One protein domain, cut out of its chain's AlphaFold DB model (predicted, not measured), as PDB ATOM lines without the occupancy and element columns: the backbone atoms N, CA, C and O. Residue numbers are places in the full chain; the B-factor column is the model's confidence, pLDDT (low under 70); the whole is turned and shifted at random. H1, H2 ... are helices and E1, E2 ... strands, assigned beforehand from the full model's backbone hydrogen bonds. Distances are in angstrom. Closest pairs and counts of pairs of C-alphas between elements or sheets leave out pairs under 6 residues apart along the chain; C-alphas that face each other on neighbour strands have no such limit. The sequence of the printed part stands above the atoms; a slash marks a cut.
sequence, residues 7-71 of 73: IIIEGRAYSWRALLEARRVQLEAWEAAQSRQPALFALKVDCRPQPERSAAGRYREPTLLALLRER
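AT A GLANCE: This is residues 7 to 71 of the 73 residues of an uncharacterized protein of Enhydrobacter sp. CC-CFT640 (UniProt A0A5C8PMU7). The printed part is an open, wide U with no core: a small hairpin of strands E1 and E2 leads straight into the long helix H1, which makes one side, and residues 34 to 49 swing round to a small corner of two short helices, H2 and H3, on the other. Beyond that corner the last helix, H4, sticks out at the far end with residues 70 and 71. There are 65 residues printed, with two named strands and then four named helices along the chain, and the two-stranded sheet, in the order E1 - E2, is antiparallel. The class is mostly helix, and the whole is extended and flat, with a radius of gyration of the C-alphas of 19.7 A and spans of 55 by 34 by 16 A.

IN THESE COORDINATES: E1 is residues 7 to 9, 6.5 A long, and begins at C-alpha 7 (-54.134, -32.918, -35.496). E2 is residues 12 to 15, 10.3 A. H1, residues 16 to 33, is 25.5 A long and ends at C-alpha 33 (-55.933, -33.954, -6.200). H2 is residues 50 to 53, 5.3 A; H3 is residues 55 to 58, 5.1 A; H4 is residues 64 to 69, 8.2 A, ending at C-alpha 69 (-13.942, -41.337, -9.188).

HOW THE PARTS SIT: E1 and E2 form a hairpin, antiparallel at 139 degrees, with N 7 and O 14 at 2.9 A and N 14 and O 7 at 2.8 A, within hydrogen-bond range. The closest C-alphas of E1 and H1, those of Ile 7 and Trp 16, are 6.2 A apart. H1 and H2 are apart. H2 and H3 only just touch, and only at the corner by their link, with 3 pairs of C-alphas within 8 A; the closest are those of Glu 52 and Arg 58, 4.1 A. H3 and H4 are apart. In H1 and H4 every O i to N i+4 pair is within hydrogen-bond range; H2 and H3 are too short for such a pair, and each has its 1 O i to N i+3 pair within range.

THE WHOLE: The two C-alphas farthest apart, those of Ala 13 and Arg 71, are 55.4 A apart. The printed part has no cut. The link from H1 to H2, 16 residues, is long; the others are tight. Residues 20 to 44, of which 20 to 33 belong to H1, stand free. The mean pLDDT of the printed part is 81.6; residues 35 to 37 and 61 to 71 are under 70.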
ATOM      1  N   ILE A   7     -54.954 -31.705 -35.497       91.69
ATOM      2  CA  ILE A   7     -54.134 -32.918 -35.496       91.69
ATOM      3  C   ILE A   7     -55.028 -34.157 -35.506       91.69
ATOM      4  O   ILE A   7     -56.146 -34.119 -34.994       91.69
ATOM      5  N   ILE A   8     -54.541 -35.253 -36.088       93.88
ATOM      6  CA  ILE A   8     -55.256 -36.531 -36.095       93.88
ATOM      7  C   ILE A   8     -54.649 -37.445 -35.033       93.88
ATOM      8  O   ILE A   8     -53.450 -37.706 -35.054       93.88
ATOM      9  N   ILE A   9     -55.487 -37.928 -34.118       91.38
ATOM     10  CA  ILE A   9     -55.140 -38.915 -33.090       91.38
ATOM     11  C   ILE A   9     -56.146 -40.059 -33.229       91.38
ATOM     12  O   ILE A   9     -57.349 -39.806 -33.224       91.38
ATOM     13  N   GLU A  10     -55.672 -41.297 -33.385       93.38
ATOM     14  CA  GLU A  10     -56.530 -42.494 -33.505       93.38
ATOM     15  C   GLU A  10     -57.643 -42.346 -34.569       93.38
ATOM     16  O   GLU A  10     -58.811 -42.669 -34.350       93.38
ATOM     17  N   GLY A  11     -57.300 -41.767 -35.726       93.06
ATOM     18  CA  GLY A  11     -58.237 -41.557 -36.837       93.06
ATOM     19  C   GLY A  11     -59.271 -40.443 -36.626       93.06
ATOM     20  O   GLY A  11     -60.138 -40.252 -37.476       93.06
ATOM     21  N   ARG A  12     -59.189 -39.678 -35.530       92.62
ATOM     22  CA  ARG A  12     -60.087 -38.550 -35.234       92.62
ATOM     23  C   ARG A  12     -59.344 -37.222 -35.278       92.62
ATOM     24  O   ARG A  12     -58.212 -37.119 -34.813       92.62
ATOM     25  N   ALA A  13     -59.997 -36.201 -35.825       92.69
ATOM     26  CA  ALA A  13     -59.457 -34.852 -35.927       92.69
ATOM     27  C   ALA A  13     -59.749 -34.043 -34.653       92.69
ATOM     28  O   ALA A  13     -60.896 -33.959 -34.215       92.69
ATOM     29  N   TYR A  14     -58.722 -33.409 -34.092       92.06
ATOM     30  CA  TYR A  14     -58.803 -32.594 -32.880       92.06
ATOM     31  C   TYR A  14     -58.172 -31.225 -33.107       92.06
ATOM     32  O   TYR A  14     -57.096 -31.143 -33.695       92.06
ATOM     33  N   SER A  15     -58.789 -30.154 -32.591       93.12
ATOM     34  CA  SER A  15     -58.108 -28.856 -32.508       93.12
ATOM     35  C   SER A  15     -56.963 -28.948 -31.502       93.12
ATOM     36  O   SER A  15     -57.163 -29.333 -30.347       93.12
ATOM     37  N   TRP A  16     -55.764 -28.571 -31.932       91.12
ATOM     38  CA  TRP A  16     -54.567 -28.532 -31.108       91.12
ATOM     39  C   TRP A  16     -54.754 -27.608 -29.910       91.12
ATOM     40  O   TRP A  16     -54.451 -27.980 -28.778       91.12
ATOM     41  N   ARG A  17     -55.327 -26.422 -30.141       91.25
ATOM     42  CA  ARG A  17     -55.616 -25.468 -29.072       91.25
ATOM     43  C   ARG A  17     -56.594 -26.039 -28.046       91.25
ATOM     44  O   ARG A  17     -56.348 -25.908 -26.850       91.25
ATOM     45  N   ALA A  18     -57.663 -26.693 -28.498       92.00
ATOM     46  CA  ALA A  18     -58.634 -27.321 -27.601       92.00
ATOM     47  C   ALA A  18     -58.011 -28.473 -26.792       92.00
ATOM     48  O   ALA A  18     -58.275 -28.604 -25.599       92.00
ATOM     49  N   LEU A  19     -57.143 -29.273 -27.418       92.69
ATOM     50  CA  LEU A  19     -56.433 -30.366 -26.756       92.69
ATOM     51  C   LEU A  19     -55.496 -29.852 -25.653       92.69
ATOM     52  O   LEU A  19     -55.465 -30.407 -24.556       92.69
ATOM     53  N   LEU A  20     -54.750 -28.777 -25.929       93.31
ATOM     54  CA  LEU A  20     -53.876 -28.146 -24.938       93.31
ATOM     55  C   LEU A  20     -54.664 -27.605 -23.745       93.31
ATOM     56  O   LEU A  20     -54.217 -27.748 -22.610       93.31
ATOM     57  N   GLU A  21     -55.837 -27.024 -23.989       95.62
ATOM     58  CA  GLU A  21     -56.688 -26.514 -22.917       95.62
ATOM     59  C   GLU A  21     -57.245 -27.649 -22.052       95.62
ATOM     60  O   GLU A  21     -57.111 -27.619 -20.832       95.62
ATOM     61  N   ALA A  22     -57.749 -28.720 -22.673       94.12
ATOM     62  CA  ALA A  22     -58.167 -29.923 -21.951       94.12
ATOM     63  C   ALA A  22     -57.017 -30.522 -21.119       94.12
ATOM     64  O   ALA A  22     -57.225 -30.979 -19.991       94.12
ATOM     65  N   ARG A  23     -55.782 -30.485 -21.644       94.62
ATOM     66  CA  ARG A  23     -54.598 -30.958 -20.921       94.62
ATOM     67  C   ARG A  23     -54.261 -30.085 -19.712       94.62
ATOM     68  O   ARG A  23     -53.861 -30.634 -18.690       94.62
ATOM     69  N   ARG A  24     -54.424 -28.763 -19.805       96.31
ATOM     70  CA  ARG A  24     -54.227 -27.847 -18.667       96.31
ATOM     71  C   ARG A  24     -55.208 -28.139 -17.543       96.31
ATOM     72  O   ARG A  24     -54.764 -28.384 -16.430       96.31
ATOM     73  N   VAL A  25     -56.497 -28.243 -17.863       96.31
ATOM     74  CA  VAL A  25     -57.544 -28.584 -16.883       96.31
ATOM     75  C   VAL A  25     -57.242 -29.919 -16.192       96.31
ATOM     76  O   VAL A  25     -57.377 -30.038 -14.977       96.31
ATOM     77  N   GLN A  26     -56.776 -30.929 -16.938       95.44
ATOM     78  CA  GLN A  26     -56.340 -32.198 -16.343       95.44
ATOM     79  C   GLN A  26     -55.170 -32.037 -15.369       95.44
ATOM     80  O   GLN A  26     -55.166 -32.686 -14.326       95.44
ATOM     81  N   LEU A  27     -54.160 -31.235 -15.722       94.56
ATOM     82  CA  LEU A  27     -52.998 -31.003 -14.864       94.56
ATOM     83  C   LEU A  27     -53.397 -30.260 -13.590       94.56
ATOM     84  O   LEU A  27     -53.005 -30.690 -12.514       94.56
ATOM     85  N   GLU A  28     -54.228 -29.225 -13.698       94.00
ATOM     86  CA  GLU A  28     -54.754 -28.488 -12.544       94.00
ATOM     87  C   GLU A  28     -55.555 -29.403 -11.611       94.00
ATOM     88  O   GLU A  28     -55.344 -29.399 -10.399       94.00
ATOM     89  N   ALA A  29     -56.427 -30.249 -12.167       91.50
ATOM     90  CA  ALA A  29     -57.182 -31.223 -11.385       91.50
ATOM     91  C   ALA A  29     -56.266 -32.261 -10.714       91.50
ATOM     92  O   ALA A  29     -56.489 -32.627  -9.561       91.50
ATOM     93  N   TRP A  30     -55.221 -32.721 -11.409       88.31
ATOM     94  CA  TRP A  30     -54.229 -33.643 -10.856       88.31
ATOM     95  C   TRP A  30     -53.395 -32.998  -9.741       88.31
ATOM     96  O   TRP A  30     -53.179 -33.632  -8.712       88.31
ATOM     97  N   GLU A  31     -52.968 -31.744  -9.906       85.62
ATOM     98  CA  GLU A  31     -52.255 -30.980  -8.875       85.62
ATOM     99  C   GLU A  31     -53.144 -30.703  -7.657       85.62
ATOM    100  O   GLU A  31     -52.687 -30.845  -6.526       85.62
ATOM    101  N   ALA A  32     -54.420 -30.369  -7.859       86.19
ATOM    102  CA  ALA A  32     -55.374 -30.184  -6.767       86.19
ATOM    103  C   ALA A  32     -55.676 -31.500  -6.028       86.19
ATOM    104  O   ALA A  32     -55.856 -31.504  -4.810       86.19
ATOM    105  N   ALA A  33     -55.714 -32.621  -6.755       83.50
ATOM    106  CA  ALA A  33     -55.933 -33.954  -6.200       83.50
ATOM    107  C   ALA A  33     -54.672 -34.573  -5.573       83.50
ATOM    108  O   ALA A  33     -54.783 -35.550  -4.829       83.50
ATOM    109  N   GLN A  34     -53.480 -34.026  -5.840       76.38
ATOM    110  CA  GLN A  34     -52.266 -34.369  -5.107       76.38
ATOM    111  C   GLN A  34     -52.429 -33.901  -3.661       76.38
ATOM    112  O   GLN A  34     -52.039 -32.797  -3.280       76.38
ATOM    113  N   SER A  35     -52.986 -34.776  -2.819       66.38
ATOM    114  CA  SER A  35     -52.845 -34.648  -1.377       66.38
ATOM    115  C   SER A  35     -51.354 -34.501  -1.107       66.38
ATOM    116  O   SER A  35     -50.598 -35.435  -1.393       66.38
ATOM    117  N   ARG A  36     -50.922 -33.330  -0.617       68.69
ATOM    118  CA  ARG A  36     -49.554 -33.134  -0.131       68.69
ATOM    119  C   ARG A  36     -49.348 -34.179   0.948       68.69
ATOM    120  O   ARG A  36     -49.803 -33.997   2.076       68.69
ATOM    121  N   GLN A  37     -48.754 -35.305   0.567       69.38
ATOM    122  CA  GLN A  37     -48.479 -36.363   1.512       69.38
ATOM    123  C   GLN A  37     -47.615 -35.729   2.596       69.38
ATOM    124  O   GLN A  37     -46.633 -35.054   2.257       69.38
ATOM    125  N   PRO A  38     -48.002 -35.857   3.875       73.69
ATOM    126  CA  PRO A  38     -47.180 -35.335   4.943       73.69
ATOM    127  C   PRO A  38     -45.818 -36.006   4.812       73.69
ATOM    128  O   PRO A  38     -45.692 -37.229   4.880       73.69
ATOM    129  N   ALA A  39     -44.798 -35.199   4.539       74.94
ATOM    130  CA  ALA A  39     -43.448 -35.706   4.505       74.94
ATOM    131  C   ALA A  39     -43.062 -36.061   5.945       74.94
ATOM    132  O   ALA A  39     -43.237 -35.249   6.852       74.94
ATOM    133  N   LEU A  40     -42.522 -37.265   6.152       83.06
ATOM    134  CA  LEU A  40     -42.016 -37.700   7.462       83.06
ATOM    135  C   LEU A  40     -40.930 -36.753   8.008       83.06
ATOM    136  O   LEU A  40     -40.722 -36.676   9.214       83.06
ATOM    137  N   PHE A  41     -40.261 -36.014   7.119       85.31
ATOM    138  CA  PHE A  41     -39.243 -35.018   7.428       85.31
ATOM    139  C   PHE A  41     -39.410 -33.790   6.532       85.31
ATOM    140  O   PHE A  41     -39.982 -33.878   5.444       85.31
ATOM    141  N   ALA A  42     -38.848 -32.654   6.945       83.88
ATOM    142  CA  ALA A  42     -38.808 -31.463   6.103       83.88
ATOM    143  C   ALA A  42     -38.082 -31.763   4.780       83.88
ATOM    144  O   ALA A  42     -36.914 -32.165   4.773       83.88
ATOM    145  N   LEU A  43     -38.780 -31.565   3.658       82.56
ATOM    146  CA  LEU A  43     -38.198 -31.745   2.334       82.56
ATOM    147  C   LEU A  43     -37.097 -30.704   2.125       82.56
ATOM    148  O   LEU A  43     -37.334 -29.499   2.202       82.56
ATOM    149  N   LYS A  44     -35.884 -31.181   1.857       84.69
ATOM    150  CA  LYS A  44     -34.767 -30.326   1.459       84.69
ATOM    151  C   LYS A  44     -34.815 -30.126  -0.047       84.69
ATOM    152  O   LYS A  44     -35.138 -31.055  -0.788       84.69
ATOM    153  N   VAL A  45     -34.462 -28.923  -0.491       83.75
ATOM    154  CA  VAL A  45     -34.235 -28.661  -1.913       83.75
ATOM    155  C   VAL A  45     -33.172 -29.635  -2.403       83.75
ATOM    156  O   VAL A  45     -32.132 -29.798  -1.770       83.75
ATOM    157  N   ASP A  46     -33.450 -30.302  -3.517       83.94
ATOM    158  CA  ASP A  46     -32.516 -31.252  -4.092       83.94
ATOM    159  C   ASP A  46     -31.262 -30.534  -4.607       83.94
ATOM    160  O   ASP A  46     -31.293 -29.834  -5.622       83.94
ATOM    161  N   CYS A  47     -30.151 -30.705  -3.892       86.69
ATOM    162  CA  CYS A  47     -28.870 -30.081  -4.214       86.69
ATOM    163  C   CYS A  47     -28.144 -30.773  -5.375       86.69
ATOM    164  O   CYS A  47     -27.115 -30.273  -5.824       86.69
ATOM    165  N   ARG A  48     -28.636 -31.928  -5.846       82.06
ATOM    166  CA  ARG A  48     -28.008 -32.653  -6.952       82.06
ATOM    167  C   ARG A  48     -28.010 -31.809  -8.228       82.06
ATOM    168  O   ARG A  48     -28.890 -30.950  -8.395       82.06
ATOM    169  N   PRO A  49     -27.075 -32.068  -9.156       81.00
ATOM    170  CA  PRO A  49     -27.131 -31.513 -10.500       81.00
ATOM    171  C   PRO A  49     -28.519 -31.724 -11.106       81.00
ATOM    172  O   PRO A  49     -29.094 -32.802 -10.982       81.00
ATOM    173  N   GLN A  50     -29.064 -30.699 -11.766       82.56
ATOM    174  CA  GLN A  50     -30.386 -30.736 -12.400       82.56
ATOM    175  C   GLN A  50     -30.698 -32.031 -13.186       82.56
ATOM    176  O   GLN A  50     -31.799 -32.554 -12.993       82.56
ATOM    177  N   PRO A  51     -29.781 -32.601 -14.003       78.25
ATOM    178  CA  PRO A  51     -30.046 -33.868 -14.692       78.25
ATOM    179  C   PRO A  51     -30.249 -35.057 -13.737       78.25
ATOM    180  O   PRO A  51     -31.011 -35.963 -14.048       78.25
ATOM    181  N   GLU A  52     -29.670 -35.041 -12.540       78.94
ATOM    182  CA  GLU A  52     -29.737 -36.128 -11.552       78.94
ATOM    183  C   GLU A  52     -30.895 -35.991 -10.550       78.94
ATOM    184  O   GLU A  52     -31.076 -36.851  -9.680       78.94
ATOM    185  N   ARG A  53     -31.672 -34.904 -10.634       84.19
ATOM    186  CA  ARG A  53     -32.821 -34.654  -9.743       84.19
ATOM    187  C   ARG A  53     -34.014 -35.554 -10.056       84.19
ATOM    188  O   ARG A  53     -34.844 -35.810  -9.188       84.19
ATOM    189  N   SER A  54     -34.083 -36.071 -11.282       84.00
ATOM    190  CA  SER A  54     -35.083 -37.055 -11.702       84.00
ATOM    191  C   SER A  54     -34.509 -38.471 -11.672       84.00
ATOM    192  O   SER A  54     -33.320 -38.663 -11.916       84.00
ATOM    193  N   ALA A  55     -35.351 -39.478 -11.411       78.19
ATOM    194  CA  ALA A  55     -34.927 -40.880 -11.463       78.19
ATOM    195  C   ALA A  55     -34.416 -41.260 -12.864       78.19
ATOM    196  O   ALA A  55     -33.339 -41.831 -12.993       78.19
ATOM    197  N   ALA A  56     -35.134 -40.859 -13.917       81.12
ATOM    198  CA  ALA A  56     -34.733 -41.118 -15.298       81.12
ATOM    199  C   ALA A  56     -33.370 -40.497 -15.646       81.12
ATOM    200  O   ALA A  56     -32.551 -41.132 -16.300       81.12
ATOM    201  N   GLY A  57     -33.113 -39.268 -15.194       79.56
ATOM    202  CA  GLY A  57     -31.848 -38.592 -15.462       79.56
ATOM    203  C   GLY A  57     -30.694 -39.038 -14.557       79.56
ATOM    204  O   GLY A  57     -29.555 -39.046 -15.006       79.56
ATOM    205  N   ARG A  58     -30.972 -39.504 -13.329       71.81
ATOM    206  CA  ARG A  58     -29.975 -40.118 -12.432       71.81
ATOM    207  C   ARG A  58     -29.443 -41.451 -12.968       71.81
ATOM    208  O   ARG A  58     -28.279 -41.761 -12.742       71.81
ATOM    209  N   TYR A  59     -30.296 -42.243 -13.617       73.44
ATOM    210  CA  TYR A  59     -29.992 -43.631 -13.994       73.44
ATOM    211  C   TYR A  59     -29.830 -43.847 -15.506       73.44
ATOM    212  O   TYR A  59     -29.876 -44.981 -15.976       73.44
ATOM    213  N   ARG A  60     -29.628 -42.776 -16.279       77.62
ATOM    214  CA  ARG A  60     -29.211 -42.873 -17.684       77.62
ATOM    215  C   ARG A  60     -27.697 -43.159 -17.737       77.62
ATOM    216  O   ARG A  60     -26.960 -42.572 -16.952       77.62
ATOM    217  N   GLU A  61     -27.246 -44.068 -18.607       65.62
ATOM    218  CA  GLU A  61     -25.830 -44.490 -18.740       65.62
ATOM    219  C   GLU A  61     -24.817 -43.323 -18.817       65.62
ATOM    220  O   GLU A  61     -25.135 -42.264 -19.364       65.62
ATOM    221  N   PRO A  62     -23.547 -43.563 -18.437       62.81
ATOM    222  CA  PRO A  62     -23.034 -43.635 -17.073       62.81
ATOM    223  C   PRO A  62     -22.660 -42.231 -16.570       62.81
ATOM    224  O   PRO A  62     -22.176 -41.386 -17.327       62.81
ATOM    225  N   THR A  63     -22.825 -41.959 -15.274       67.62
ATOM    226  CA  THR A  63     -22.453 -40.637 -14.750       67.62
ATOM    227  C   THR A  63     -20.931 -40.467 -14.732       67.62
ATOM    228  O   THR A  63     -20.185 -41.332 -14.291       67.62
ATOM    229  N   LEU A  64     -20.434 -39.321 -15.192       58.59
ATOM    230  CA  LEU A  64     -18.999 -39.018 -15.258       58.59
ATOM    231  C   LEU A  64     -18.326 -38.985 -13.870       58.59
ATOM    232  O   LEU A  64     -17.133 -39.234 -13.772       58.59
ATOM    233  N   LEU A  65     -19.078 -38.741 -12.789       60.69
ATOM    234  CA  LEU A  65     -18.592 -38.929 -11.414       60.69
ATOM    235  C   LEU A  65     -18.397 -40.412 -11.061       60.69
ATOM    236  O   LEU A  65     -17.492 -40.723 -10.295       60.69
ATOM    237  N   ALA A  66     -19.202 -41.314 -11.627       59.16
ATOM    238  CA  ALA A  66     -18.912 -42.744 -11.596       59.16
ATOM    239  C   ALA A  66     -17.640 -43.043 -12.406       59.16
ATOM    240  O   ALA A  66     -16.777 -43.752 -11.920       59.16
ATOM    241  N   LEU A  67     -17.445 -42.391 -13.556       69.31
ATOM    242  CA  LEU A  67     -16.294 -42.655 -14.432       69.31
ATOM    243  C   LEU A  67     -14.968 -41.967 -14.021       69.31
ATOM    244  O   LEU A  67     -13.900 -42.404 -14.442       69.31
ATOM    245  N   LEU A  68     -14.994 -40.877 -13.240       63.81
ATOM    246  CA  LEU A  68     -13.806 -40.105 -12.817       63.81
ATOM    247  C   LEU A  68     -13.387 -40.369 -11.372       63.81
ATOM    248  O   LEU A  68     -12.203 -40.271 -11.063       63.81
ATOM    249  N   ARG A  69     -14.308 -40.776 -10.497       56.31
ATOM    250  CA  ARG A  69     -13.942 -41.337  -9.188       56.31
ATOM    251  C   ARG A  69     -13.230 -42.690  -9.342       56.31
ATOM    252  O   ARG A  69     -12.430 -43.061  -8.497       56.31
ATOM    253  N   GLU A  70     -13.462 -43.366 -10.465       56.47
ATOM    254  CA  GLU A  70     -12.696 -44.520 -10.952       56.47
ATOM    255  C   GLU A  70     -11.304 -44.157 -11.513       56.47
ATOM    256  O   GLU A  70     -10.510 -45.054 -11.787       56.47
ATOM    257  N   ARG A  71     -10.983 -42.865 -11.704       59.72
ATOM    258  CA  ARG A  71      -9.800 -42.426 -12.468       59.72
ATOM    259  C   ARG A  71      -8.862 -41.435 -11.768       59.72
ATOM    260  O   ARG A  71      -7.716 -41.350 -12.197       59.72
TER     261      ARG A  71